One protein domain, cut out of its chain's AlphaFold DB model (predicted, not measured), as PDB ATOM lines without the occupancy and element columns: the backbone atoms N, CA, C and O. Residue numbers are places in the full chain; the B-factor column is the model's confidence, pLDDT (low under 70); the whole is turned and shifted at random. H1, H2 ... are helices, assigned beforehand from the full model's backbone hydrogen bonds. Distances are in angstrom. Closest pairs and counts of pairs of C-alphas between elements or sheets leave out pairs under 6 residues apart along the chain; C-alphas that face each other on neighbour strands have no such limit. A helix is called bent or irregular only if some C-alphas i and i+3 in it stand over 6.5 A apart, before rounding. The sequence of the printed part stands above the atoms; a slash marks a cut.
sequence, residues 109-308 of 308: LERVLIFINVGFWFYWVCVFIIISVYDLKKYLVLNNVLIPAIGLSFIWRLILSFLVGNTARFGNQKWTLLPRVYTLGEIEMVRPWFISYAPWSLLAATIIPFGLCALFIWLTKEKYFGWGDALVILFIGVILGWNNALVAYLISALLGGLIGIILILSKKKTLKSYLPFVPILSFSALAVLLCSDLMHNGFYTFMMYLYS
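This is residues 109 to 308 of the 308 residues of the protein "Type 4 prepilin-like proteins leader peptide-processing enzyme" of Parcubacteria group bacterium ADurb.Bin305 (UniProt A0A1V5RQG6). A long bundle is built of H1, H2, H3, H4 and the arm H6a, with the short H4 in its middle; H5 packs at a slant on H4 and H6a, and at the end of the bent H6 residues 298 to 308 stick out. The printed part has 200 residues with six named helices, H1 to H6 in chain order, and no named strand: all helix. It is compact, with a radius of gyration of the C-alphas of 18.7 A, and spans 65 by 47 by 30 A.

H1, residues 109 to 138, and H2, residues 143 to 169, form a helical hairpin, closest at the C-alphas of Val 127 and Leu 146, 7.2 A. H3, residues 195 to 220, touches H2 with residues 195 to 202 alone, closest at the C-alphas of Ile 195 and Gly 165, 5.2 A. The hub is H4, residues 227 to 240, whose Gly 237 and Ala 205 of H3 have the closest C-alphas of that pair, 4.8 A. H5, residues 242 to 265, touches H4 at a steep tilt of 48 degrees, closest at the C-alphas of Ala 245 and Gly 237, 5.2 A. H6, residues 278 to 306, was assigned as one helix by its hydrogen bonds but is bent, C-alphas 290 and 293 being 8.0 A apart; its arms H6a, to 290, and H6b, from 293, stand at 64 degrees. H6a touches H1, closest at the C-alphas of Pro 279 and Ser 132, 4.4 A. H6b touches no helix. Every O i to N i+4 pair is within hydrogen-bond range in H1, H4, H5, H6a and H6b; H2 has 19 of 23, H3 19 of 22.

H1 begins at C-alpha 109 (102.116, -7.187, -27.513) and is 42.8 A long, H2 38.3 A, H5 34.5 A. H3, 37.2 A, is irregular: C-alphas 196 and 199 are 8.4 A apart. H6b ends at C-alpha 306 (122.434, -31.172, -2.246).

The farthest C-alphas, of Lys 174 and Lys 267, are 66.0 A apart. The printed part has no cut; the links H2 to H3 and H5 to H6 are long. The pLDDT is under 70 in 58 residues, among them 164 to 202 and 294 to 308.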
ATOM      1  N   LEU A 109     101.024  -6.489 -26.849       81.69
ATOM      2  CA  LEU A 109     102.116  -7.187 -27.513       81.69
ATOM      3  C   LEU A 109     102.396  -8.543 -26.854       81.69
ATOM      4  O   LEU A 109     102.518  -9.534 -27.571       81.69
ATOM      5  N   GLU A 110     102.434  -8.637 -25.516       77.44
ATOM      6  CA  GLU A 110     102.672  -9.936 -24.861       77.44
ATOM      7  C   GLU A 110     101.531 -10.911 -25.132       77.44
ATOM      8  O   GLU A 110     101.785 -12.085 -25.384       77.44
ATOM      9  N   ARG A 111     100.275 -10.443 -25.129       83.31
ATOM     10  CA  ARG A 111      99.123 -11.311 -25.420       83.31
ATOM     11  C   ARG A 111      99.203 -11.889 -26.827       83.31
ATOM     12  O   ARG A 111      98.977 -13.084 -27.004       83.31
ATOM     13  N   VAL A 112      99.564 -11.060 -27.808       86.25
ATOM     14  CA  VAL A 112      99.763 -11.495 -29.196       86.25
ATOM     15  C   VAL A 112     100.902 -12.511 -29.283       86.25
ATOM     16  O   VAL A 112     100.725 -13.570 -29.882       86.25
ATOM     17  N   LEU A 113     102.040 -12.255 -28.633       83.69
ATOM     18  CA  LEU A 113     103.178 -13.182 -28.634       83.69
ATOM     19  C   LEU A 113     102.848 -14.522 -27.969       83.69
ATOM     20  O   LEU A 113     103.202 -15.568 -28.510       83.69
ATOM     21  N   ILE A 114     102.141 -14.507 -26.836       82.56
ATOM     22  CA  ILE A 114     101.681 -15.720 -26.149       82.56
ATOM     23  C   ILE A 114     100.742 -16.511 -27.060       82.56
ATOM     24  O   ILE A 114     100.912 -17.719 -27.213       82.56
ATOM     25  N   PHE A 115      99.774 -15.843 -27.692       87.88
ATOM     26  CA  PHE A 115      98.820 -16.490 -28.589       87.88
ATOM     27  C   PHE A 115      99.515 -17.146 -29.789       87.88
ATOM     28  O   PHE A 115      99.259 -18.313 -30.086       87.88
ATOM     29  N   ILE A 116     100.441 -16.432 -30.437       89.81
ATOM     30  CA  ILE A 116     101.210 -16.974 -31.562       89.81
ATOM     31  C   ILE A 116     102.097 -18.137 -31.095       89.81
ATOM     32  O   ILE A 116     102.123 -19.172 -31.759       89.81
ATOM     33  N   ASN A 117     102.761 -18.029 -29.936       87.44
ATOM     34  CA  ASN A 117     103.593 -19.110 -29.397       87.44
ATOM     35  C   ASN A 117     102.768 -20.384 -29.166       87.44
ATOM     36  O   ASN A 117     103.143 -21.451 -29.643       87.44
ATOM     37  N   VAL A 118     101.599 -20.267 -28.530       89.31
ATOM     38  CA  VAL A 118     100.669 -21.391 -28.345       89.31
ATOM     39  C   VAL A 118     100.273 -22.006 -29.695       89.31
ATOM     40  O   VAL A 118     100.261 -23.229 -29.833       89.31
ATOM     41  N   GLY A 119     100.015 -21.177 -30.711       93.12
ATOM     42  CA  GLY A 119      99.760 -21.630 -32.081       93.12
ATOM     43  C   GLY A 119     100.909 -22.459 -32.667       93.12
ATOM     44  O   GLY A 119     100.670 -23.529 -33.231       93.12
ATOM     45  N   PHE A 120     102.156 -22.024 -32.472       93.25
ATOM     46  CA  PHE A 120     103.346 -22.762 -32.909       93.25
ATOM     47  C   PHE A 120     103.490 -24.132 -32.241       93.25
ATOM     48  O   PHE A 120     103.906 -25.084 -32.894       93.25
ATOM     49  N   TRP A 121     103.089 -24.279 -30.978       92.50
ATOM     50  CA  TRP A 121     103.114 -25.585 -30.311       92.50
ATOM     51  C   TRP A 121     102.125 -26.576 -30.922       92.50
ATOM     52  O   TRP A 121     102.484 -27.731 -31.157       92.50
ATOM     53  N   PHE A 122     100.901 -26.134 -31.231       95.94
ATOM     54  CA  PHE A 122      99.945 -26.967 -31.967       95.94
ATOM     55  C   PHE A 122     100.466 -27.311 -33.366       95.94
ATOM     56  O   PHE A 122     100.354 -28.455 -33.804       95.94
ATOM     57  N   TYR A 123     101.098 -26.351 -34.044       96.62
ATOM     58  CA  TYR A 123     101.736 -26.570 -35.338       96.62
ATOM     59  C   TYR A 123     102.838 -27.643 -35.280       96.62
ATOM     60  O   TYR A 123     102.820 -28.575 -36.084       96.62
ATOM     61  N   TRP A 124     103.756 -27.575 -34.311       95.94
ATOM     62  CA  TRP A 124     104.826 -28.566 -34.151       95.94
ATOM     63  C   TRP A 124     104.281 -29.967 -33.881       95.94
ATOM     64  O   TRP A 124     104.759 -30.929 -34.481       95.94
ATOM     65  N   VAL A 125     103.241 -30.083 -33.048       97.06
ATOM     66  CA  VAL A 125     102.529 -31.349 -32.826       97.06
ATOM     67  C   VAL A 125     102.004 -31.920 -34.144       97.06
ATOM     68  O   VAL A 125     102.245 -33.091 -34.436       97.06
ATOM     69  N   CYS A 126     101.345 -31.105 -34.970       97.25
ATOM     70  CA  CYS A 126     100.850 -31.543 -36.274       97.25
ATOM     71  C   CYS A 126     101.979 -32.034 -37.192       97.25
ATOM     72  O   CYS A 126     101.841 -33.090 -37.811       97.25
ATOM     73  N   VAL A 127     103.106 -31.316 -37.255       96.94
ATOM     74  CA  VAL A 127     104.268 -31.717 -38.067       96.94
ATOM     75  C   VAL A 127     104.835 -33.055 -37.590       96.94
ATOM     76  O   VAL A 127     105.025 -33.945 -38.418       96.94
ATOM     77  N   PHE A 128     105.030 -33.242 -36.278       97.00
ATOM     78  CA  PHE A 128     105.512 -34.508 -35.712       97.00
ATOM     79  C   PHE A 128     104.585 -35.684 -36.033       97.00
ATOM     80  O   PHE A 128     105.065 -36.771 -36.361       97.00
ATOM     81  N   ILE A 129     103.266 -35.478 -35.990       96.75
ATOM     82  CA  ILE A 129     102.285 -36.506 -36.357       96.75
ATOM     83  C   ILE A 129     102.405 -36.860 -37.843       96.75
ATOM     84  O   ILE A 129     102.479 -38.045 -38.169       96.75
ATOM     85  N   ILE A 130     102.472 -35.863 -38.735       95.50
ATOM     86  CA  ILE A 130     102.615 -36.096 -40.181       95.50
ATOM     87  C   ILE A 130     103.871 -36.925 -40.463       95.50
ATOM     88  O   ILE A 130     103.763 -37.987 -41.076       95.50
ATOM     89  N   ILE A 131     105.043 -36.479 -39.997       95.31
ATOM     90  CA  ILE A 131     106.308 -37.163 -40.302       95.31
ATOM     91  C   ILE A 131     106.370 -38.559 -39.670       95.31
ATOM     92  O   ILE A 131     106.854 -39.484 -40.311       95.31
ATOM     93  N   SER A 132     105.815 -38.748 -38.466       95.25
ATOM     94  CA  SER A 132     105.802 -40.054 -37.793       95.25
ATOM     95  C   SER A 132     104.917 -41.059 -38.517       95.25
ATOM     96  O   SER A 132     105.316 -42.194 -38.757       95.25
ATOM     97  N   VAL A 133     103.691 -40.665 -38.863       94.38
ATOM     98  CA  VAL A 133     102.743 -41.575 -39.516       94.38
ATOM     99  C   VAL A 133     103.195 -41.885 -40.940       94.38
ATOM    100  O   VAL A 133     103.021 -43.012 -41.405       94.38
ATOM    101  N   TYR A 134     103.784 -40.905 -41.625       93.56
ATOM    102  CA  TYR A 134     104.351 -41.102 -42.948       93.56
ATOM    103  C   TYR A 134     105.553 -42.062 -42.909       93.56
ATOM    104  O   TYR A 134     105.564 -43.038 -43.662       93.56
ATOM    105  N   ASP A 135     106.484 -41.889 -41.962       92.38
ATOM    106  CA  ASP A 135     107.627 -42.794 -41.776       92.38
ATOM    107  C   ASP A 135     107.189 -44.226 -41.422       92.38
ATOM    108  O   ASP A 135     107.647 -45.184 -42.040       92.38
ATOM    109  N   LEU A 136     106.201 -44.398 -40.529       91.38
ATOM    110  CA  LEU A 136     105.642 -45.723 -40.200       91.38
ATOM    111  C   LEU A 136     105.106 -46.483 -41.422       91.38
ATOM    112  O   LEU A 136     105.059 -47.714 -41.408       91.38
ATOM    113  N   LYS A 137     104.651 -45.766 -42.453       89.31
ATOM    114  CA  LYS A 137     104.098 -46.363 -43.672       89.31
ATOM    115  C   LYS A 137     105.130 -46.586 -44.758       89.31
ATOM    116  O   LYS A 137     105.056 -47.588 -45.465       89.31
ATOM    117  N   LYS A 138     105.979 -45.586 -44.969       88.31
ATOM    118  CA  LYS A 138     106.813 -45.466 -46.165       88.31
ATOM    119  C   LYS A 138     108.295 -45.652 -45.871       88.31
ATOM    120  O   LYS A 138     109.041 -45.811 -46.826       88.31
ATOM    121  N   TYR A 139     108.702 -45.685 -44.599       86.88
ATOM    122  CA  TYR A 139     110.106 -45.727 -44.171       86.88
ATOM    123  C   TYR A 139     110.940 -44.585 -44.775       86.88
ATOM    124  O   TYR A 139     112.120 -44.749 -45.079       86.88
ATOM    125  N   LEU A 140     110.288 -43.448 -45.027       87.56
ATOM    126  CA  LEU A 140     110.852 -42.259 -45.650       87.56
ATOM    127  C   LEU A 140     110.386 -41.031 -44.875       87.56
ATOM    128  O   LEU A 140     109.259 -40.983 -44.384       87.56
ATOM    129  N   VAL A 141     111.230 -40.002 -44.839       87.31
ATOM    130  CA  VAL A 141     110.913 -38.720 -44.199       87.31
ATOM    131  C   VAL A 141     110.266 -37.773 -45.209       87.31
ATOM    132  O   VAL A 141     110.794 -37.554 -46.300       87.31
ATOM    133  N   LEU A 142     109.121 -37.184 -44.844       91.00
ATOM    134  CA  LEU A 142     108.377 -36.266 -45.711       91.00
ATOM    135  C   LEU A 142     109.011 -34.864 -45.731       91.00
ATOM    136  O   LEU A 142     108.539 -33.927 -45.079       91.00
ATOM    137  N   ASN A 143     110.084 -34.718 -46.508       91.19
ATOM    138  CA  ASN A 143     110.885 -33.489 -46.577       91.19
ATOM    139  C   ASN A 143     110.091 -32.263 -47.056       91.19
ATOM    140  O   ASN A 143     110.338 -31.158 -46.573       91.19
ATOM    141  N   ASN A 144     109.093 -32.460 -47.925       89.56
ATOM    142  CA  ASN A 144     108.220 -31.390 -48.423       89.56
ATOM    143  C   ASN A 144     107.429 -30.694 -47.305       89.56
ATOM    144  O   ASN A 144     107.073 -29.528 -47.444       89.56
ATOM    145  N   VAL A 145     107.163 -31.389 -46.195       92.06
ATOM    146  CA  VAL A 145     106.521 -30.806 -45.008       92.06
ATOM    147  C   VAL A 145     107.570 -30.368 -43.988       92.06
ATOM    148  O   VAL A 145     107.451 -29.296 -43.397       92.06
ATOM    149  N   LEU A 146     108.616 -31.176 -43.797       94.44
ATOM    150  CA  LEU A 146     109.614 -30.954 -42.754       94.44
ATOM    151  C   LEU A 146     110.487 -29.713 -42.998       94.44
ATOM    152  O   LEU A 146     110.701 -28.938 -42.071       94.44
ATOM    153  N   ILE A 147     110.975 -29.488 -44.222       94.00
ATOM    154  CA  ILE A 147     111.881 -28.362 -44.516       94.00
ATOM    155  C   ILE A 147     111.182 -27.006 -44.312       94.00
ATOM    156  O   ILE A 147     111.725 -26.174 -43.576       94.00
ATOM    157  N   PRO A 148     109.971 -26.765 -44.861       94.94
ATOM    158  CA  PRO A 148     109.222 -25.549 -44.552       94.94
ATOM    159  C   PRO A 148     108.953 -25.390 -43.053       94.94
ATOM    160  O   PRO A 148     109.019 -24.276 -42.535       94.94
ATOM    161  N   ALA A 149     108.710 -26.497 -42.341       95.62
ATOM    162  CA  ALA A 149     108.489 -26.463 -40.902       95.62
ATOM    163  C   ALA A 149     109.720 -26.036 -40.109       95.62
ATOM    164  O   ALA A 149     109.591 -25.236 -39.179       95.62
ATOM    165  N   ILE A 150     110.908 -26.505 -40.492       93.44
ATOM    166  CA  ILE A 150     112.178 -26.047 -39.918       93.44
ATOM    167  C   ILE A 150     112.336 -24.543 -40.138       93.44
ATOM    168  O   ILE A 150     112.564 -23.817 -39.172       93.44
ATOM    169  N   GLY A 151     112.153 -24.069 -41.374       93.31
ATOM    170  CA  GLY A 151     112.289 -22.650 -41.713       93.31
ATOM    171  C   GLY A 151     111.333 -21.757 -40.920       93.31
ATOM    172  O   GLY A 151     111.767 -20.803 -40.274       93.31
ATOM    173  N   LEU A 152     110.042 -22.099 -40.896       95.06
ATOM    174  CA  LEU A 152     109.026 -21.330 -40.175       95.06
ATOM    175  C   LEU A 152     109.288 -21.311 -38.661       95.06
ATOM    176  O   LEU A 152     109.185 -20.264 -38.020       95.06
ATOM    177  N   SER A 153     109.671 -22.457 -38.094       91.50
ATOM    178  CA  SER A 153     109.985 -22.576 -36.665       91.50
ATOM    179  C   SER A 153     111.232 -21.783 -36.298       91.50
ATOM    180  O   SER A 153     111.249 -21.124 -35.263       91.50
ATOM    181  N   PHE A 154     112.252 -21.801 -37.158       89.06
ATOM    182  CA  PHE A 154     113.482 -21.045 -36.960       89.06
ATOM    183  C   PHE A 154     113.221 -19.539 -36.985       89.06
ATOM    184  O   PHE A 154     113.674 -18.829 -36.091       89.06
ATOM    185  N   ILE A 155     112.434 -19.056 -37.953       89.88
ATOM    186  CA  ILE A 155     112.050 -17.641 -38.044       89.88
ATOM    187  C   ILE A 155     111.287 -17.209 -36.789       89.88
ATOM    188  O   ILE A 155     111.628 -16.194 -36.183       89.88
ATOM    189  N   TRP A 156     110.290 -17.986 -36.357       89.12
ATOM    190  CA  TRP A 156     109.538 -17.675 -35.141       89.12
ATOM    191  C   TRP A 156     110.432 -17.627 -33.903       89.12
ATOM    192  O   TRP A 156     110.360 -16.685 -33.111       89.12
ATOM    193  N   ARG A 157     111.323 -18.611 -33.766       82.88
ATOM    194  CA  ARG A 157     112.293 -18.689 -32.673       82.88
ATOM    195  C   ARG A 157     113.261 -17.510 -32.680       82.88
ATOM    196  O   ARG A 157     113.555 -16.965 -31.619       82.88
ATOM    197  N   LEU A 158     113.707 -17.072 -33.855       81.69
ATOM    198  CA  LEU A 158     114.560 -15.899 -34.016       81.69
ATOM    199  C   LEU A 158     113.838 -14.613 -33.592       81.69
ATOM    200  O   LEU A 158     114.397 -13.821 -32.835       81.69
ATOM    201  N   ILE A 159     112.587 -14.432 -34.026       82.94
ATOM    202  CA  ILE A 159     111.748 -13.286 -33.643       82.94
ATOM    203  C   ILE A 159     111.548 -13.263 -32.129       82.94
ATOM    204  O   ILE A 159     111.794 -12.242 -31.489       82.94
ATOM    205  N   LEU A 160     111.152 -14.391 -31.538       77.94
ATOM    206  CA  LEU A 160     110.923 -14.497 -30.100       77.94
ATOM    207  C   LEU A 160     112.207 -14.214 -29.308       77.94
ATOM    208  O   LEU A 160     112.191 -13.420 -28.369       77.94
ATOM    209  N   SER A 161     113.335 -14.788 -29.737       73.25
ATOM    210  CA  SER A 161     114.660 -14.537 -29.162       73.25
ATOM    211  C   SER A 161     115.041 -13.056 -29.216       73.25
ATOM    212  O   SER A 161     115.575 -12.529 -28.244       73.25
ATOM    213  N   PHE A 162     114.794 -12.371 -30.333       74.69
ATOM    214  CA  PHE A 162     115.114 -10.950 -30.485       74.69
ATOM    215  C   PHE A 162     114.223 -10.066 -29.606       74.69
ATOM    216  O   PHE A 162     114.716  -9.188 -28.893       74.69
ATOM    217  N   LEU A 163     112.912 -10.325 -29.622       72.94
ATOM    218  CA  LEU A 163     111.932  -9.553 -28.864       72.94
ATOM    219  C   LEU A 163     112.140  -9.698 -27.360       72.94
ATOM    220  O   LEU A 163     112.060  -8.702 -26.653       72.94
ATOM    221  N   VAL A 164     112.459 -10.897 -26.868       67.81
ATOM    222  CA  VAL A 164     112.752 -11.098 -25.443       67.81
ATOM    223  C   VAL A 164     114.171 -10.628 -25.093       67.81
ATOM    224  O   VAL A 164     114.358  -9.957 -24.075       67.81
ATOM    225  N   GLY A 165     115.142 -10.875 -25.981       58.97
ATOM    226  CA  GLY A 165     116.546 -10.445 -25.925       58.97
ATOM    227  C   GLY A 165     116.753  -8.979 -25.561       58.97
ATOM    228  O   GLY A 165     117.479  -8.631 -24.625       58.97
ATOM    229  N   ASN A 166     116.064  -8.106 -26.289       55.03
ATOM    230  CA  ASN A 166     116.189  -6.664 -26.112       55.03
ATOM    231  C   ASN A 166     115.578  -6.169 -24.793       55.03
ATOM    232  O   ASN A 166     115.989  -5.128 -24.295       55.03
ATOM    233  N   THR A 167     114.655  -6.912 -24.170       51.78
ATOM    234  CA  THR A 167     114.032  -6.474 -22.907       51.78
ATOM    235  C   THR A 167     114.927  -6.633 -21.679       51.78
ATOM    236  O   THR A 167     114.737  -5.908 -20.708       51.78
ATOM    237  N   ALA A 168     115.915  -7.534 -21.705       49.22
ATOM    238  CA  ALA A 168     116.810  -7.741 -20.563       49.22
ATOM    239  C   ALA A 168     118.059  -6.851 -20.587       49.22
ATOM    240  O   ALA A 168     118.604  -6.535 -19.534       49.22
ATOM    241  N   ARG A 169     118.516  -6.425 -21.775       47.97
ATOM    242  CA  ARG A 169     119.732  -5.603 -21.925       47.97
ATOM    243  C   ARG A 169     119.557  -4.138 -21.507       47.97
ATOM    244  O   ARG A 169     120.549  -3.479 -21.224       47.97
ATOM    245  N   PHE A 170     118.322  -3.643 -21.410       46.19
ATOM    246  CA  PHE A 170     118.017  -2.260 -21.010       46.19
ATOM    247  C   PHE A 170     117.522  -2.125 -19.555       46.19
ATOM    248  O   PHE A 170     116.893  -1.133 -19.187       46.19
ATOM    249  N   GLY A 171     117.814  -3.112 -18.703       43.47
ATOM    250  CA  GLY A 171     117.345  -3.168 -17.321       43.47
ATOM    251  C   GLY A 171     118.125  -2.302 -16.330       43.47
ATOM    252  O   GLY A 171     118.772  -2.832 -15.435       43.47
ATOM    253  N   ASN A 172     117.941  -0.981 -16.388       39.84
ATOM    254  CA  ASN A 172     117.600  -0.280 -15.148       39.84
ATOM    255  C   ASN A 172     116.154  -0.709 -14.830       39.84
ATOM    256  O   ASN A 172     115.318  -0.702 -15.730       39.84
ATOM    257  N   GLN A 173     115.869  -1.135 -13.597       50.09
ATOM    258  CA  GLN A 173     114.721  -1.974 -13.176       50.09
ATOM    259  C   GLN A 173     113.278  -1.536 -13.562       50.09
ATOM    260  O   GLN A 173     112.322  -2.190 -13.158       50.09
ATOM    261  N   LYS A 174     113.066  -0.464 -14.334       40.50
ATOM    262  CA  LYS A 174     111.738   0.088 -14.659       40.50
ATOM    263  C   LYS A 174     111.067  -0.454 -15.926       40.50
ATOM    264  O   LYS A 174     109.859  -0.292 -16.045       40.50
ATOM    265  N   TRP A 175     111.785  -1.099 -16.848       41.94
ATOM    266  CA  TRP A 175     111.205  -1.529 -18.131       41.94
ATOM    267  C   TRP A 175     111.589  -2.959 -18.511       41.94
ATOM    268  O   TRP A 175     112.165  -3.210 -19.567       41.94
ATOM    269  N   THR A 176     111.207  -3.938 -17.692       48.47
ATOM    270  CA  THR A 176     110.931  -5.260 -18.261       48.47
ATOM    271  C   THR A 176     109.712  -5.092 -19.164       48.47
ATOM    272  O   THR A 176     108.591  -4.990 -18.676       48.47
ATOM    273  N   LEU A 177     109.927  -4.986 -20.473       46.38
ATOM    274  CA  LEU A 177     108.840  -4.856 -21.448       46.38
ATOM    275  C   LEU A 177     108.019  -6.149 -21.563       46.38
ATOM    276  O   LEU A 177     106.864  -6.071 -21.966       46.38
ATOM    277  N   LEU A 178     108.607  -7.306 -21.205       53.94
ATOM    278  CA  LEU A 178     107.986  -8.633 -21.322       53.94
ATOM    279  C   LEU A 178     108.273  -9.620 -20.155       53.94
ATOM    280  O   LEU A 178     108.615 -10.776 -20.411       53.94
ATOM    281  N   PRO A 179     108.153  -9.239 -18.862       48.84
ATOM    282  CA  PRO A 179     108.563 -10.056 -17.704       48.84
ATOM    283  C   PRO A 179     107.792 -11.377 -17.576       48.84
ATOM    284  O   PRO A 179     108.206 -12.272 -16.844       48.84
ATOM    285  N   ARG A 180     106.679 -11.518 -18.302       54.62
ATOM    286  CA  ARG A 180     105.789 -12.682 -18.255       54.62
ATOM    287  C   ARG A 180     105.840 -13.539 -19.526       54.62
ATOM    288  O   ARG A 180     105.160 -14.551 -19.609       54.62
ATOM    289  N   VAL A 181     106.680 -13.193 -20.506       51.69
ATOM    290  CA  VAL A 181     106.936 -14.044 -21.690       51.69
ATOM    291  C   VAL A 181     107.904 -15.189 -21.353       51.69
ATOM    292  O   VAL A 181     107.838 -16.263 -21.945       51.69
ATOM    293  N   TYR A 182     108.706 -15.021 -20.297       50.50
ATOM    294  CA  TYR A 182     109.586 -16.036 -19.702       50.50
ATOM    295  C   TYR A 182     108.842 -17.312 -19.258       50.50
ATOM    296  O   TYR A 182     109.440 -18.383 -19.159       50.50
ATOM    297  N   THR A 183     107.526 -17.229 -19.022       49.91
ATOM    298  CA  THR A 183     106.683 -18.355 -18.589       49.91
ATOM    299  C   THR A 183     106.087 -19.174 -19.740       49.91
ATOM    300  O   THR A 183     105.283 -20.061 -19.484       49.91
ATOM    301  N   LEU A 184     106.483 -18.947 -21.000       51.53
ATOM    302  CA  LEU A 184     106.006 -19.716 -22.167       51.53
ATOM    303  C   LEU A 184     106.597 -21.136 -22.294       51.53
ATOM    304  O   LEU A 184     106.353 -21.827 -23.277       51.53
ATOM    305  N   GLY A 185     107.344 -21.612 -21.293       49.22
ATOM    306  CA  GLY A 185     107.903 -22.968 -21.281       49.22
ATOM    307  C   GLY A 185     109.252 -23.111 -21.988       49.22
ATOM    308  O   GLY A 185     109.766 -24.220 -22.071       49.22
ATOM    309  N   GLU A 186     109.856 -22.004 -22.420       57.78
ATOM    310  CA  GLU A 186     111.166 -21.946 -23.086       57.78
ATOM    311  C   GLU A 186     112.303 -21.588 -22.108       57.78
ATOM    312  O   GLU A 186     113.227 -20.852 -22.443       57.78
ATOM    313  N   ILE A 187     112.221 -22.100 -20.876       50.06
ATOM    314  CA  ILE A 187     113.039 -21.706 -19.709       50.06
ATOM    315  C   ILE A 187     114.557 -21.725 -19.991       50.06
ATOM    316  O   ILE A 187     115.295 -20.926 -19.415       50.06
ATOM    317  N   GLU A 188     115.015 -22.565 -20.919       49.25
ATOM    318  CA  GLU A 188     116.424 -22.681 -21.309       49.25
ATOM    319  C   GLU A 188     116.951 -21.491 -22.129       49.25
ATOM    320  O   GLU A 188     118.097 -21.090 -21.953       49.25
ATOM    321  N   MET A 189     116.138 -20.878 -22.997       44.00
ATOM    322  CA  MET A 189     116.594 -19.748 -23.826       44.00
ATOM    323  C   MET A 189     116.496 -18.403 -23.104       44.00
ATOM    324  O   MET A 189     117.170 -17.447 -23.483       44.00
ATOM    325  N   VAL A 190     115.649 -18.318 -22.075       44.34
ATOM    326  CA  VAL A 190     115.250 -17.036 -21.478       44.34
ATOM    327  C   VAL A 190     115.768 -16.832 -20.050       44.34
ATOM    328  O   VAL A 190     115.402 -15.866 -19.379       44.34
ATOM    329  N   ARG A 191     116.654 -17.703 -19.548       50.06
ATOM    330  CA  ARG A 191     117.342 -17.435 -18.276       50.06
ATOM    331  C   ARG A 191     118.176 -16.148 -18.394       50.06
ATOM    332  O   ARG A 191     118.880 -16.009 -19.388       50.06
ATOM    333  N   PRO A 192     118.183 -15.244 -17.391       44.16
ATOM    334  CA  PRO A 192     118.844 -13.930 -17.458       44.16
ATOM    335  C   PRO A 192     120.300 -13.945 -17.950       44.16
ATOM    336  O   PRO A 192     120.714 -13.051 -18.682       44.16
ATOM    337  N   TRP A 193     121.052 -14.999 -17.624       42.75
ATOM    338  CA  TRP A 193     122.434 -15.216 -18.066       42.75
ATOM    339  C   TRP A 193     122.569 -15.523 -19.572       42.75
ATOM    340  O   TRP A 193     123.605 -15.239 -20.163       42.75
ATOM    341  N   PHE A 194     121.521 -16.057 -20.211       44.72
ATOM    342  CA  PHE A 194     121.466 -16.443 -21.628       44.72
ATOM    343  C   PHE A 194     120.857 -15.381 -22.549       44.72
ATOM    344  O   PHE A 194     121.009 -15.479 -23.763       44.72
ATOM    345  N   ILE A 195     120.220 -14.334 -22.019       46.34
ATOM    346  CA  ILE A 195     119.540 -13.319 -22.846       46.34
ATOM    347  C   ILE A 195     120.550 -12.489 -23.659       46.34
ATOM    348  O   ILE A 195     120.264 -12.055 -24.775       46.34
ATOM    349  N   SER A 196     121.791 -12.376 -23.175       46.41
ATOM    350  CA  SER A 196     122.911 -11.844 -23.961       46.41
ATOM    351  C   SER A 196     123.430 -12.796 -25.051       46.41
ATOM    352  O   SER A 196     124.145 -12.330 -25.935       46.41
ATOM    353  N   TYR A 197     123.035 -14.072 -25.032       50.28
ATOM    354  CA  TYR A 197     123.472 -15.155 -25.925       50.28
ATOM    355  C   TYR A 197     122.323 -15.779 -26.733       50.28
ATOM    356  O   TYR A 197     122.515 -16.817 -27.359       50.28
ATOM    357  N   ALA A 198     121.133 -15.175 -26.752       58.47
ATOM    358  CA  ALA A 198     119.942 -15.786 -27.341       58.47
ATOM    359  C   ALA A 198     120.114 -16.191 -28.835       58.47
ATOM    360  O   ALA A 198     119.797 -17.337 -29.169       58.47
ATOM    361  N   PRO A 199     120.763 -15.390 -29.714       63.19
ATOM    362  CA  PRO A 199     121.109 -15.831 -31.074       63.19
ATOM    363  C   PRO A 199     122.129 -16.979 -31.096       63.19
ATOM    364  O   PRO A 199     122.019 -17.899 -31.901       63.19
ATOM    365  N   TRP A 200     123.098 -16.963 -30.176       63.91
ATOM    366  CA  TRP A 200     124.091 -18.031 -30.020       63.91
ATOM    367  C   TRP A 200     123.454 -19.340 -29.561       63.91
ATOM    368  O   TRP A 200     123.868 -20.406 -29.998       63.91
ATOM    369  N   SER A 201     122.416 -19.271 -28.726       64.44
ATOM    370  CA  SER A 201     121.673 -20.446 -28.274       64.44
ATOM    371  C   SER A 201     120.869 -21.089 -29.406       64.44
ATOM    372  O   SER A 201     120.802 -22.314 -29.465       64.44
ATOM    373  N   LEU A 202     120.343 -20.295 -30.351       68.38
ATOM    374  CA  LEU A 202     119.704 -20.801 -31.572       68.38
ATOM    375  C   LEU A 202     120.712 -21.453 -32.513       68.38
ATOM    376  O   LEU A 202     120.445 -22.532 -33.035       68.38
ATOM    377  N   LEU A 203     121.879 -20.832 -32.699       71.94
ATOM    378  CA  LEU A 203     122.961 -21.414 -33.495       71.94
ATOM    379  C   LEU A 203     123.506 -22.695 -32.854       71.94
ATOM    380  O   LEU A 203     123.733 -23.681 -33.542       71.94
ATOM    381  N   ALA A 204     123.661 -22.733 -31.533       72.38
ATOM    382  CA  ALA A 204     124.037 -23.948 -30.815       72.38
ATOM    383  C   ALA A 204     122.956 -25.036 -30.947       72.38
ATOM    384  O   ALA A 204     123.280 -26.207 -31.137       72.38
ATOM    385  N   ALA A 205     121.678 -24.652 -30.896       69.31
ATOM    386  CA  ALA A 205     120.536 -25.547 -31.061       69.31
ATOM    387  C   ALA A 205     120.432 -26.163 -32.457       69.31
ATOM    388  O   ALA A 205     119.941 -27.284 -32.579       69.31
ATOM    389  N   THR A 206     120.919 -25.478 -33.493       71.81
ATOM    390  CA  THR A 206     120.999 -26.034 -34.845       71.81
ATOM    391  C   THR A 206     122.288 -26.816 -35.060       71.81
ATOM    392  O   THR A 206     122.233 -27.949 -35.521       71.81
ATOM    393  N   ILE A 207     123.441 -26.257 -34.695       81.81
ATOM    394  CA  ILE A 207     124.756 -26.804 -35.050       81.81
ATOM    395  C   ILE A 207     125.105 -28.040 -34.220       81.81
ATOM    396  O   ILE A 207     125.620 -29.004 -34.780       81.81
ATOM    397  N   ILE A 208     124.835 -28.053 -32.911       83.00
ATOM    398  CA  ILE A 208     125.304 -29.142 -32.039       83.00
ATOM    399  C   ILE A 208     124.546 -30.450 -32.319       83.00
ATOM    400  O   ILE A 208     125.200 -31.438 -32.656       83.00
ATOM    401  N   PRO A 209     123.199 -30.510 -32.249       79.19
ATOM    402  CA  PRO A 209     122.482 -31.770 -32.453       79.19
ATOM    403  C   PRO A 209     122.608 -32.271 -33.897       79.19
ATOM    404  O   PRO A 209     122.845 -33.458 -34.123       79.19
ATOM    405  N   PHE A 210     122.504 -31.365 -34.877       84.88
ATOM    406  CA  PHE A 210     122.662 -31.713 -36.288       84.88
ATOM    407  C   PHE A 210     124.093 -32.142 -36.606       84.88
ATOM    408  O   PHE A 210     124.283 -33.155 -37.264       84.88
ATOM    409  N   GLY A 211     125.099 -31.417 -36.109       85.88
ATOM    410  CA  GLY A 211     126.508 -31.726 -36.331       85.88
ATOM    411  C   GLY A 211     126.912 -33.074 -35.740       85.88
ATOM    412  O   GLY A 211     127.588 -33.849 -36.409       85.88
ATOM    413  N   LEU A 212     126.440 -33.403 -34.532       84.38
ATOM    414  CA  LEU A 212     126.658 -34.722 -33.926       84.38
ATOM    415  C   LEU A 212     126.013 -35.844 -34.749       84.38
ATOM    416  O   LEU A 212     126.641 -36.878 -34.975       84.38
ATOM    417  N   CYS A 213     124.787 -35.636 -35.237       84.00
ATOM    418  CA  CYS A 213     124.112 -36.611 -36.088       84.00
ATOM    419  C   CYS A 213     124.803 -36.760 -37.452       84.00
ATOM    420  O   CYS A 213     125.078 -37.877 -37.880       84.00
ATOM    421  N   ALA A 214     125.153 -35.652 -38.106       85.62
ATOM    422  CA  ALA A 214     125.854 -35.647 -39.384       85.62
ATOM    423  C   ALA A 214     127.231 -36.318 -39.274       85.62
ATOM    424  O   ALA A 214     127.591 -37.124 -40.130       85.62
ATOM    425  N   LEU A 215     127.971 -36.061 -38.189       87.00
ATOM    426  CA  LEU A 215     129.229 -36.747 -37.897       87.00
ATOM    427  C   LEU A 215     129.003 -38.256 -37.734       87.00
ATOM    428  O   LEU A 215     129.745 -39.050 -38.304       87.00
ATOM    429  N   PHE A 216     127.964 -38.666 -37.004       83.75
ATOM    430  CA  PHE A 216     127.624 -40.079 -36.843       83.75
ATOM    431  C   PHE A 216     127.253 -40.748 -38.176       83.75
ATOM    432  O   PHE A 216     127.724 -41.849 -38.466       83.75
ATOM    433  N   ILE A 217     126.456 -40.083 -39.015       85.44
ATOM    434  CA  ILE A 217     126.088 -40.564 -40.356       85.44
ATOM    435  C   ILE A 217     127.336 -40.728 -41.224       85.44
ATOM    436  O   ILE A 217     127.514 -41.768 -41.861       85.44
ATOM    437  N   TRP A 218     128.228 -39.739 -41.198       87.06
ATOM    438  CA  TRP A 218     129.483 -39.771 -41.940       87.06
ATOM    439  C   TRP A 218     130.395 -40.919 -41.483       87.06
ATOM    440  O   TRP A 218     130.875 -41.692 -42.312       87.06
ATOM    441  N   LEU A 219     130.560 -41.109 -40.167       88.25
ATOM    442  CA  LEU A 219     131.345 -42.210 -39.592       88.25
ATOM    443  C   LEU A 219     130.755 -43.587 -39.919       88.25
ATOM    444  O   LEU A 219     131.490 -44.549 -40.144       88.25
ATOM    445  N   THR A 220     129.427 -43.696 -39.950       84.56
ATOM    446  CA  THR A 220     128.725 -44.964 -40.190       84.56
ATOM    447  C   THR A 220     128.418 -45.231 -41.661       84.56
ATOM    448  O   THR A 220     127.904 -46.307 -41.969       84.56
ATOM    449  N   LYS A 221     128.763 -44.303 -42.566       82.50
ATOM    450  CA  LYS A 221     128.483 -44.372 -44.010       82.50
ATOM    451  C   LYS A 221     127.013 -44.700 -44.299       82.50
ATOM    452  O   LYS A 221     126.727 -45.619 -45.060       82.50
ATOM    453  N   GLU A 222     126.098 -44.001 -43.621       79.06
ATOM    454  CA  GLU A 222     124.633 -44.147 -43.778       79.06
ATOM    455  C   GLU A 222     124.082 -45.552 -43.464       79.06
ATOM    456  O   GLU A 222     122.954 -45.896 -43.809       79.06
ATOM    457  N   LYS A 223     124.852 -46.395 -42.765       70.56
ATOM    458  CA  LYS A 223     124.453 -47.783 -42.491       70.56
ATOM    459  C   LYS A 223     123.285 -47.909 -41.506       70.56
ATOM    460  O   LYS A 223     122.589 -48.922 -41.520       70.56
ATOM    461  N   TYR A 224     123.101 -46.916 -40.635       68.75
ATOM    462  CA  TYR A 224     122.107 -46.950 -39.552       68.75
ATOM    463  C   TYR A 224     121.133 -45.769 -39.562       68.75
ATOM    464  O   TYR A 224     120.000 -45.936 -39.125       68.75
ATOM    465  N   PHE A 225     121.565 -44.603 -40.046       75.12
ATOM    466  CA  PHE A 225     120.793 -43.361 -40.054       75.12
ATOM    467  C   PHE A 225     120.831 -42.723 -41.434       75.12
ATOM    468  O   PHE A 225     121.898 -42.647 -42.047       75.12
ATOM    469  N   GLY A 226     119.674 -42.249 -41.896       82.50
ATOM    470  CA  GLY A 226     119.571 -41.493 -43.136       82.50
ATOM    471  C   GLY A 226     119.680 -39.989 -42.896       82.50
ATOM    472  O   GLY A 226     119.397 -39.483 -41.810       82.50
ATOM    473  N   TRP A 227     120.004 -39.237 -43.946       84.00
ATOM    474  CA  TRP A 227     119.989 -37.767 -43.898       84.00
ATOM    475  C   TRP A 227     118.608 -37.179 -43.569       84.00
ATOM    476  O   TRP A 227     118.525 -36.090 -43.004       84.00
ATOM    477  N   GLY A 228     117.523 -37.906 -43.861       85.00
ATOM    478  CA  GLY A 228     116.172 -37.522 -43.442       85.00
ATOM    479  C   GLY A 228     116.030 -37.431 -41.920       85.00
ATOM    480  O   GLY A 228     115.457 -36.467 -41.416       85.00
ATOM    481  N   ASP A 229     116.617 -38.369 -41.174       86.56
ATOM    482  CA  ASP A 229     116.584 -38.370 -39.706       86.56
ATOM    483  C   ASP A 229     117.368 -37.185 -39.125       86.56
ATOM    484  O   ASP A 229     116.939 -36.568 -38.147       86.56
ATOM    485  N   ALA A 230     118.484 -36.811 -39.763       88.94
ATOM    486  CA  ALA A 230     119.261 -35.635 -39.379       88.94
ATOM    487  C   ALA A 230     118.442 -34.342 -39.506       88.94
ATOM    488  O   ALA A 230     118.531 -33.472 -38.641       88.94
ATOM    489  N   LEU A 231     117.591 -34.223 -40.534       91.31
ATOM    490  CA  LEU A 231     116.675 -33.085 -40.667       91.31
ATOM    491  C   LEU A 231     115.613 -33.067 -39.561       91.31
ATOM    492  O   LEU A 231     115.265 -31.993 -39.069       91.31
ATOM    493  N   VAL A 232     115.122 -34.229 -39.117       93.50
ATOM    494  CA  VAL A 232     114.203 -34.294 -37.967       93.50
ATOM    495  C   VAL A 232     114.921 -33.861 -36.687       93.50
ATOM    496  O   VAL A 232     114.362 -33.104 -35.897       93.50
ATOM    497  N   ILE A 233     116.179 -34.263 -36.495       91.50
ATOM    498  CA  ILE A 233     117.003 -33.815 -35.360       91.50
ATOM    499  C   ILE A 233     117.251 -32.304 -35.418       91.50
ATOM    500  O   ILE A 233     117.163 -31.636 -34.387       91.50
ATOM    501  N   LEU A 234     117.489 -31.740 -36.605       91.06
ATOM    502  CA  LEU A 234     117.593 -30.293 -36.796       91.06
ATOM    503  C   LEU A 234     116.291 -29.585 -36.397       91.06
ATOM    504  O   LEU A 234     116.329 -28.598 -35.664       91.06
ATOM    505  N   PHE A 235     115.140 -30.104 -36.831       93.06
ATOM    506  CA  PHE A 235     113.826 -29.580 -36.455       93.06
ATOM    507  C   PHE A 235     113.613 -29.596 -34.937       93.06
ATOM    508  O   PHE A 235     113.209 -28.591 -34.352       93.06
ATOM    509  N   ILE A 236     113.954 -30.711 -34.287       91.12
ATOM    510  CA  ILE A 236     113.901 -30.855 -32.829       91.12
ATOM    511  C   ILE A 236     114.838 -29.853 -32.151       91.12
ATOM    512  O   ILE A 236     114.434 -29.228 -31.177       91.12
ATOM    513  N   GLY A 237     116.047 -29.655 -32.680       87.38
ATOM    514  CA  GLY A 237     116.997 -28.645 -32.214       87.38
ATOM    515  C   GLY A 237     116.400 -27.241 -32.228       87.38
ATOM    516  O   GLY A 237     116.357 -26.577 -31.195       87.38
ATOM    517  N   VAL A 238     115.845 -26.822 -33.368       86.88
ATOM    518  CA  VAL A 238     115.191 -25.512 -33.527       86.88
ATOM    519  C   VAL A 238     114.048 -25.313 -32.527       86.88
ATOM    520  O   VAL A 238     113.869 -24.215 -32.004       86.88
ATOM    521  N   ILE A 239     113.272 -26.362 -32.249       87.56
ATOM    522  CA  ILE A 239     112.099 -26.280 -31.372       87.56
ATOM    523  C   ILE A 239     112.464 -26.392 -29.893       87.56
ATOM    524  O   ILE A 239     111.881 -25.707 -29.062       87.56
ATOM    525  N   LEU A 240     113.371 -27.277 -29.511       82.94
ATOM    526  CA  LEU A 240     113.633 -27.571 -28.102       82.94
ATOM    527  C   LEU A 240     114.826 -26.797 -27.537       82.94
ATOM    528  O   LEU A 240     114.944 -26.668 -26.316       82.94
ATOM    529  N   GLY A 241     115.690 -26.269 -28.404       80.44
ATOM    530  CA  GLY A 241     117.021 -25.820 -28.021       80.44
ATOM    531  C   GLY A 241     117.994 -26.996 -27.898       80.44
ATOM    532  O   GLY A 241     117.591 -28.157 -27.840       80.44
ATOM    533  N   TRP A 242     119.295 -26.705 -27.831       76.31
ATOM    534  CA  TRP A 242     120.346 -27.732 -27.837       76.31
ATOM    535  C   TRP A 242     120.238 -28.720 -26.660       76.31
ATOM    536  O   TRP A 242     120.322 -29.924 -26.879       76.31
ATOM    537  N   ASN A 243     120.002 -28.236 -25.435       77.56
ATOM    538  CA  ASN A 243     119.995 -29.073 -24.231       77.56
ATOM    539  C   ASN A 243     118.846 -30.099 -24.265       77.56
ATOM    540  O   ASN A 243     119.056 -31.311 -24.247       77.56
ATOM    541  N   ASN A 244     117.618 -29.614 -24.444       81.56
ATOM    542  CA  ASN A 244     116.435 -30.468 -24.547       81.56
ATOM    543  C   ASN A 244     116.444 -31.351 -25.805       81.56
ATOM    544  O   ASN A 244     115.919 -32.462 -25.764       81.56
ATOM    545  N   ALA A 245     117.045 -30.904 -26.913       84.75
ATOM    546  CA  ALA A 245     117.200 -31.739 -28.102       84.75
ATOM    547  C   ALA A 245     118.136 -32.930 -27.851       84.75
ATOM    548  O   ALA A 245     117.818 -34.044 -28.265       84.75
ATOM    549  N   LEU A 246     119.242 -32.732 -27.122       83.81
ATOM    550  CA  LEU A 246     120.126 -33.828 -26.712       83.81
ATOM    551  C   LEU A 246     119.409 -34.813 -25.786       83.81
ATOM    552  O   LEU A 246     119.532 -36.023 -25.967       83.81
ATOM    553  N   VAL A 247     118.610 -34.312 -24.842       86.06
ATOM    554  CA  VAL A 247     117.772 -35.156 -23.976       86.06
ATOM    555  C   VAL A 247     116.765 -35.961 -24.802       86.06
ATOM    556  O   VAL A 247     116.645 -37.170 -24.615       86.06
ATOM    557  N   ALA A 248     116.071 -35.328 -25.752       90.00
ATOM    558  CA  ALA A 248     115.120 -36.009 -26.631       90.00
ATOM    559  C   ALA A 248     115.801 -37.089 -27.491       90.00
ATOM    560  O   ALA A 248     115.246 -38.178 -27.652       90.00
ATOM    561  N   TYR A 249     117.003 -36.809 -27.999       87.88
ATOM    562  CA  TYR A 249     117.822 -37.761 -28.751       87.88
ATOM    563  C   TYR A 249     118.302 -38.936 -27.886       87.88
ATOM    564  O   TYR A 249     118.255 -40.089 -28.308       87.88
ATOM    565  N   LEU A 250     118.707 -38.679 -26.641       89.38
ATOM    566  CA  LEU A 250     119.099 -39.740 -25.715       89.38
ATOM    567  C   LEU A 250     117.908 -40.645 -25.370       89.38
ATOM    568  O   LEU A 250     118.023 -41.869 -25.421       89.38
ATOM    569  N   ILE A 251     116.747 -40.056 -25.068       92.06
ATOM    570  CA  ILE A 251     115.520 -40.807 -24.776       92.06
ATOM    571  C   ILE A 251     115.103 -41.646 -25.990       92.06
ATOM    572  O   ILE A 251     114.727 -42.806 -25.818       92.06
ATOM    573  N   SER A 252     115.189 -41.112 -27.214       92.12
ATOM    574  CA  SER A 252     114.847 -41.892 -28.411       92.12
ATOM    575  C   SER A 252     115.819 -43.039 -28.656       92.12
ATOM    576  O   SER A 252     115.369 -44.132 -28.994       92.12
ATOM    577  N   ALA A 253     117.120 -42.840 -28.429       88.69
ATOM    578  CA  ALA A 253     118.115 -43.903 -28.535       88.69
ATOM    579  C   ALA A 253     117.845 -45.038 -27.528       88.69
ATOM    580  O   ALA A 253     117.855 -46.212 -27.904       88.69
ATOM    581  N   LEU A 254     117.528 -44.699 -26.272       92.06
ATOM    582  CA  LEU A 254     117.185 -45.679 -25.235       92.06
ATOM    583  C   LEU A 254     115.892 -46.438 -25.570       92.06
ATOM    584  O   LEU A 254     115.868 -47.668 -25.522       92.06
ATOM    585  N   LEU A 255     114.830 -45.725 -25.956       92.62
ATOM    586  CA  LEU A 255     113.554 -46.338 -26.337       92.62
ATOM    587  C   LEU A 255     113.691 -47.206 -27.592       92.62
ATOM    588  O   LEU A 255     113.155 -48.311 -27.632       92.62
ATOM    589  N   GLY A 256     114.434 -46.741 -28.597       88.44
ATOM    590  CA  GLY A 256     114.712 -47.488 -29.820       88.44
ATOM    591  C   GLY A 256     115.480 -48.778 -29.546       88.44
ATOM    592  O   GLY A 256     115.095 -49.834 -30.049       88.44
ATOM    593  N   GLY A 257     116.501 -48.716 -28.686       86.88
ATOM    594  CA  GLY A 257     117.243 -49.890 -28.230       86.88
ATOM    595  C   GLY A 257     116.352 -50.895 -27.498       86.88
ATOM    596  O   GLY A 257     116.340 -52.074 -27.852       86.88
ATOM    597  N   LEU A 258     115.545 -50.431 -26.538       91.25
ATOM    598  CA  LEU A 258     114.611 -51.279 -25.787       91.25
ATOM    599  C   LEU A 258     113.578 -51.951 -26.702       91.25
ATOM    600  O   LEU A 258     113.399 -53.168 -26.642       91.25
ATOM    601  N   ILE A 259     112.928 -51.184 -27.582       89.81
ATOM    602  CA  ILE A 259     111.941 -51.707 -28.539       89.81
ATOM    603  C   ILE A 259     112.604 -52.708 -29.492       89.81
ATOM    604  O   ILE A 259     112.044 -53.776 -29.747       89.81
ATOM    605  N   GLY A 260     113.807 -52.402 -29.983       86.06
ATOM    606  CA  GLY A 260     114.589 -53.299 -30.829       86.06
ATOM    607  C   GLY A 260     114.869 -54.639 -30.147       86.06
ATOM    608  O   GLY A 260     114.563 -55.690 -30.713       86.06
ATOM    609  N   ILE A 261     115.364 -54.610 -28.906       88.50
ATOM    610  CA  ILE A 261     115.637 -55.813 -28.105       88.50
ATOM    611  C   ILE A 261     114.355 -56.626 -27.894       88.50
ATOM    612  O   ILE A 261     114.348 -57.827 -28.160       88.50
ATOM    613  N   ILE A 262     113.249 -55.992 -27.489       90.38
ATOM    614  CA  ILE A 262     111.965 -56.675 -27.260       90.38
ATOM    615  C   ILE A 262     111.466 -57.364 -28.537       90.38
ATOM    616  O   ILE A 262     110.986 -58.500 -28.484       90.38
ATOM    617  N   LEU A 263     111.586 -56.711 -29.696       88.50
ATOM    618  CA  LEU A 263     111.147 -57.270 -30.979       88.50
ATOM    619  C   LEU A 263     112.008 -58.457 -31.434       88.50
ATOM    620  O   LEU A 263     111.467 -59.407 -32.010       88.50
ATOM    621  N   ILE A 264     113.311 -58.420 -31.145       89.00
ATOM    622  CA  ILE A 264     114.241 -59.523 -31.410       89.00
ATOM    623  C   ILE A 264     113.945 -60.705 -30.481       89.00
ATOM    624  O   ILE A 264     113.790 -61.829 -30.955       89.00
ATOM    625  N   LEU A 265     113.779 -60.456 -29.176       91.44
ATOM    626  CA  LEU A 265     113.430 -61.489 -28.191       91.44
ATOM    627  C   LEU A 265     112.074 -62.136 -28.490       91.44
ATOM    628  O   LEU A 265     111.913 -63.346 -28.356       91.44
ATOM    629  N   SER A 266     111.116 -61.350 -28.985       91.94
ATOM    630  CA  SER A 266     109.800 -61.842 -29.414       91.94
ATOM    631  C   SER A 266     109.832 -62.605 -30.748       91.94
ATOM    632  O   SER A 266     108.772 -62.984 -31.246       91.94
ATOM    633  N   LYS A 267     111.009 -62.786 -31.368       85.88
ATOM    634  CA  LYS A 267     111.213 -63.397 -32.697       85.88
ATOM    635  C   LYS A 267     110.411 -62.735 -33.827       85.88
ATOM    636  O   LYS A 267     110.214 -63.331 -34.882       85.88
ATOM    637  N   LYS A 268     109.950 -61.494 -33.628       82.56
ATOM    638  CA  LYS A 268     109.173 -60.738 -34.626       82.56
ATOM    639  C   LYS A 268     110.069 -60.007 -35.622       82.56
ATOM    640  O   LYS A 268     109.612 -59.670 -36.710       82.56
ATOM    641  N   LYS A 269     111.320 -59.734 -35.246       81.50
ATOM    642  CA  LYS A 269     112.309 -59.039 -36.072       81.50
ATOM    643  C   LYS A 269     113.704 -59.637 -35.886       81.50
ATOM    644  O   LYS A 269     113.996 -60.246 -34.861       81.50
ATOM    645  N   THR A 270     114.558 -59.470 -36.891       79.81
ATOM    646  CA  THR A 270     115.967 -59.893 -36.867       79.81
ATOM    647  C   THR A 270     116.874 -58.677 -36.689       79.81
ATOM    648  O   THR A 270     116.462 -57.555 -36.953       79.81
ATOM    649  N   LEU A 271     118.140 -58.871 -36.305       69.50
ATOM    650  CA  LEU A 271     119.106 -57.766 -36.130       69.50
ATOM    651  C   LEU A 271     119.311 -56.888 -37.382       69.50
ATOM    652  O   LEU A 271     119.825 -55.783 -37.272       69.50
ATOM    653  N   LYS A 272     118.924 -57.370 -38.571       67.81
ATOM    654  CA  LYS A 272     119.033 -56.637 -39.844       67.81
ATOM    655  C   LYS A 272     117.755 -55.899 -40.242       67.81
ATOM    656  O   LYS A 272     117.731 -55.245 -41.279       67.81
ATOM    657  N   SER A 273     116.669 -56.050 -39.488       71.69
ATOM    658  CA  SER A 273     115.400 -55.425 -39.848       71.69
ATOM    659  C   SER A 273     115.439 -53.923 -39.591       71.69
ATOM    660  O   SER A 273     115.819 -53.497 -38.501       71.69
ATOM    661  N   TYR A 274     114.963 -53.141 -40.553       70.81
ATOM    662  CA  TYR A 274     114.823 -51.700 -40.395       70.81
ATOM    663  C   TYR A 274     113.711 -51.369 -39.381       70.81
ATOM    664  O   TYR A 274     112.646 -52.012 -39.351       70.81
ATOM    665  N   LEU A 275     113.969 -50.392 -38.513       78.12
ATOM    666  CA  LEU A 275     113.014 -49.859 -37.546       78.12
ATOM    667  C   LEU A 275     112.756 -48.391 -37.910       78.12
ATOM    668  O   LEU A 275     113.727 -47.649 -38.021       78.12
ATOM    669  N   PRO A 276     111.490 -47.969 -38.082       82.31
ATOM    670  CA  PRO A 276     111.176 -46.566 -38.328       82.31
ATOM    671  C   PRO A 276     111.582 -45.751 -37.094       82.31
ATOM    672  O   PRO A 276     111.009 -45.926 -36.012       82.31
ATOM    673  N   PHE A 277     112.625 -44.930 -37.227       86.38
ATOM    674  CA  PHE A 277     113.217 -44.198 -36.106       86.38
ATOM    675  C   PHE A 277     112.470 -42.894 -35.811       86.38
ATOM    676  O   PHE A 277     112.303 -42.525 -34.645       86.38
ATOM    677  N   VAL A 278     111.943 -42.232 -36.845       91.81
ATOM    678  CA  VAL A 278     111.250 -40.940 -36.730       91.81
ATOM    679  C   VAL A 278     110.070 -40.962 -35.748       91.81
ATOM    680  O   VAL A 278     109.950 -40.006 -34.987       91.81
ATOM    681  N   PRO A 279     109.217 -42.002 -35.666       93.50
ATOM    682  CA  PRO A 279     108.135 -42.071 -34.684       93.50
ATOM    683  C   PRO A 279     108.635 -42.097 -33.240       93.50
ATOM    684  O   PRO A 279     108.056 -41.447 -32.372       93.50
ATOM    685  N   ILE A 280     109.723 -42.827 -32.981       94.19
ATOM    686  CA  ILE A 280     110.330 -42.927 -31.647       94.19
ATOM    687  C   ILE A 280     110.965 -41.586 -31.275       94.19
ATOM    688  O   ILE A 280     110.775 -41.090 -30.164       94.19
ATOM    689  N   LEU A 281     111.666 -40.974 -32.229       93.38
ATOM    690  CA  LEU A 281     112.275 -39.659 -32.084       93.38
ATOM    691  C   LEU A 281     111.231 -38.544 -31.895       93.38
ATOM    692  O   LEU A 281     111.398 -37.664 -31.058       93.38
ATOM    693  N   SER A 282     110.123 -38.596 -32.629       95.56
ATOM    694  CA  SER A 282     109.020 -37.640 -32.502       95.56
ATOM    695  C   SER A 282     108.307 -37.797 -31.163       95.56
ATOM    696  O   SER A 282     107.972 -36.804 -30.525       95.56
ATOM    697  N   PHE A 283     108.112 -39.034 -30.696       95.44
ATOM    698  CA  PHE A 283     107.544 -39.295 -29.378       95.44
ATOM    699  C   PHE A 283     108.420 -38.725 -28.258       95.44
ATOM    700  O   PHE A 283     107.904 -38.034 -27.378       95.44
ATOM    701  N   SER A 284     109.739 -38.954 -28.297       93.81
ATOM    702  CA  SER A 284     110.648 -38.398 -27.289       93.81
ATOM    703  C   SER A 284     110.699 -36.869 -27.350       93.81
ATOM    704  O   SER A 284     110.642 -36.219 -26.308       93.81
ATOM    705  N   ALA A 285     110.722 -36.284 -28.552       93.50
ATOM    706  CA  ALA A 285     110.685 -34.840 -28.736       93.50
ATOM    707  C   ALA A 285     109.399 -34.223 -28.176       93.50
ATOM    708  O   ALA A 285     109.469 -33.235 -27.451       93.50
ATOM    709  N   LEU A 286     108.234 -34.823 -28.443       94.62
ATOM    710  CA  LEU A 286     106.950 -34.381 -27.894       94.62
ATOM    711  C   LEU A 286     106.898 -34.521 -26.369       94.62
ATOM    712  O   LEU A 286     106.386 -33.630 -25.693       94.62
ATOM    713  N   ALA A 287     107.449 -35.602 -25.814       93.00
ATOM    714  CA  ALA A 287     107.528 -35.788 -24.369       93.00
ATOM    715  C   ALA A 287     108.389 -34.699 -23.710       93.00
ATOM    716  O   ALA A 287     107.957 -34.081 -22.737       93.00
ATOM    717  N   VAL A 288     109.571 -34.410 -24.265       89.81
ATOM    718  CA  VAL A 288     110.445 -33.338 -23.767       89.81
ATOM    719  C   VAL A 288     109.801 -31.966 -23.966       89.81
ATOM    720  O   VAL A 288     109.818 -31.156 -23.042       89.81
ATOM    721  N   LEU A 289     109.161 -31.716 -25.112       87.88
ATOM    722  CA  LEU A 289     108.420 -30.482 -25.383       87.88
ATOM    723  C   LEU A 289     107.367 -30.228 -24.291       87.88
ATOM    724  O   LEU A 289     107.330 -29.158 -23.688       87.88
ATOM    725  N   LEU A 290     106.549 -31.233 -23.972       87.44
ATOM    726  CA  LEU A 290     105.469 -31.120 -22.988       87.44
ATOM    727  C   LEU A 290     105.957 -31.098 -21.530       87.44
ATOM    728  O   LEU A 290     105.291 -30.503 -20.684       87.44
ATOM    729  N   CYS A 291     107.100 -31.707 -21.212       83.88
ATOM    730  CA  CYS A 291     107.571 -31.871 -19.829       83.88
ATOM    731  C   CYS A 291     108.800 -31.031 -19.462       83.88
ATOM    732  O   CYS A 291     109.250 -31.107 -18.318       83.88
ATOM    733  N   SER A 292     109.341 -30.234 -20.383       74.75
ATOM    734  CA  SER A 292     110.594 -29.497 -20.184       74.75
ATOM    735  C   SER A 292     110.627 -28.684 -18.886       74.75
ATOM    736  O   SER A 292     111.576 -28.791 -18.120       74.75
ATOM    737  N   ASP A 293     109.583 -27.936 -18.547       70.44
ATOM    738  CA  ASP A 293     109.486 -27.178 -17.291       70.44
ATOM    739  C   ASP A 293     109.572 -28.044 -16.023       70.44
ATOM    740  O   ASP A 293     110.158 -27.607 -15.035       70.44
ATOM    741  N   LEU A 294     109.042 -29.272 -16.040       69.00
ATOM    742  CA  LEU A 294     109.168 -30.202 -14.912       69.00
ATOM    743  C   LEU A 294     110.614 -30.660 -14.725       69.00
ATOM    744  O   LEU A 294     111.090 -30.733 -13.594       69.00
ATOM    745  N   MET A 295     111.310 -30.950 -15.827       66.25
ATOM    746  CA  MET A 295     112.691 -31.438 -15.794       66.25
ATOM    747  C   MET A 295     113.631 -30.400 -15.179       66.25
ATOM    748  O   MET A 295     114.436 -30.726 -14.310       66.25
ATOM    749  N   HIS A 296     113.467 -29.134 -15.564       62.69
ATOM    750  CA  HIS A 296     114.288 -28.045 -15.040       62.69
ATOM    751  C   HIS A 296     113.983 -27.784 -13.564       62.69
ATOM    752  O   HIS A 296     114.902 -27.741 -12.751       62.69
ATOM    753  N   ASN A 297     112.705 -27.682 -13.184       62.03
ATOM    754  CA  ASN A 297     112.328 -27.443 -11.788       62.03
ATOM    755  C   ASN A 297     112.773 -28.584 -10.857       62.03
ATOM    756  O   ASN A 297     113.240 -28.319  -9.747       62.03
ATOM    757  N   GLY A 298     112.683 -29.838 -11.313       59.00
ATOM    758  CA  GLY A 298     113.180 -31.001 -10.577       59.00
ATOM    759  C   GLY A 298     114.695 -30.956 -10.367       59.00
ATOM    760  O   GLY A 298     115.158 -31.154  -9.246       59.00
ATOM    761  N   PHE A 299     115.459 -30.610 -11.409       59.66
ATOM    762  CA  PHE A 299     116.914 -30.466 -11.312       59.66
ATOM    763  C   PHE A 299     117.332 -29.356 -10.333       59.66
ATOM    764  O   PHE A 299     118.205 -29.578  -9.498       59.66
ATOM    765  N   TYR A 300     116.680 -28.187 -10.370       57.31
ATOM    766  CA  TYR A 300     116.984 -27.099  -9.427       57.31
ATOM    767  C   TYR A 300     116.640 -27.455  -7.986       57.31
ATOM    768  O   TYR A 300     117.411 -27.150  -7.083       57.31
ATOM    769  N   THR A 301     115.503 -28.118  -7.774       59.72
ATOM    770  CA  THR A 301     115.101 -28.566  -6.437       59.72
ATOM    771  C   THR A 301     116.116 -29.570  -5.891       59.72
ATOM    772  O   THR A 301     116.569 -29.421  -4.764       59.72
ATOM    773  N   PHE A 302     116.548 -30.533  -6.711       61.66
ATOM    774  CA  PHE A 302     117.578 -31.507  -6.345       61.66
ATOM    775  C   PHE A 302     118.934 -30.860  -6.032       61.66
ATOM    776  O   PHE A 302     119.551 -31.195  -5.025       61.66
ATOM    777  N   MET A 303     119.380 -29.901  -6.850       57.16
ATOM    778  CA  MET A 303     120.593 -29.131  -6.564       57.16
ATOM    779  C   MET A 303     120.469 -28.380  -5.236       57.16
ATOM    780  O   MET A 303     121.369 -28.479  -4.416       57.16
ATOM    781  N   MET A 304     119.352 -27.694  -4.970       60.78
ATOM    782  CA  MET A 304     119.170 -27.001  -3.687       60.78
ATOM    783  C   MET A 304     119.208 -27.956  -2.487       60.78
ATOM    784  O   MET A 304     119.814 -27.596  -1.488       60.78
ATOM    785  N   TYR A 305     118.658 -29.170  -2.609       69.88
ATOM    786  CA  TYR A 305     118.759 -30.207  -1.570       69.88
ATOM    787  C   TYR A 305     120.183 -30.736  -1.351       69.88
ATOM    788  O   TYR A 305     120.506 -31.153  -0.249       69.88
ATOM    789  N   LEU A 306     121.031 -30.760  -2.382       65.50
ATOM    790  CA  LEU A 306     122.434 -31.172  -2.246       65.50
ATOM    791  C   LEU A 306     123.322 -30.088  -1.621       65.50
ATOM    792  O   LEU A 306     124.403 -30.402  -1.129       65.50
ATOM    793  N   TYR A 307     122.889 -28.828  -1.675       64.62
ATOM    794  CA  TYR A 307     123.603 -27.673  -1.123       64.62
ATOM    795  C   TYR A 307     123.056 -27.204   0.240       64.62
ATOM    796  O   TYR A 307     123.571 -26.223   0.780       64.62
ATOM    797  N   SER A 308     122.036 -27.877   0.787       60.31
ATOM    798  CA  SER A 308     121.449 -27.643   2.118       60.31
ATOM    799  C   SER A 308     121.821 -28.752   3.090       60.31
ATOM    800  O   SER A 308     122.209 -28.425   4.230       60.31
TER     801      SER A 308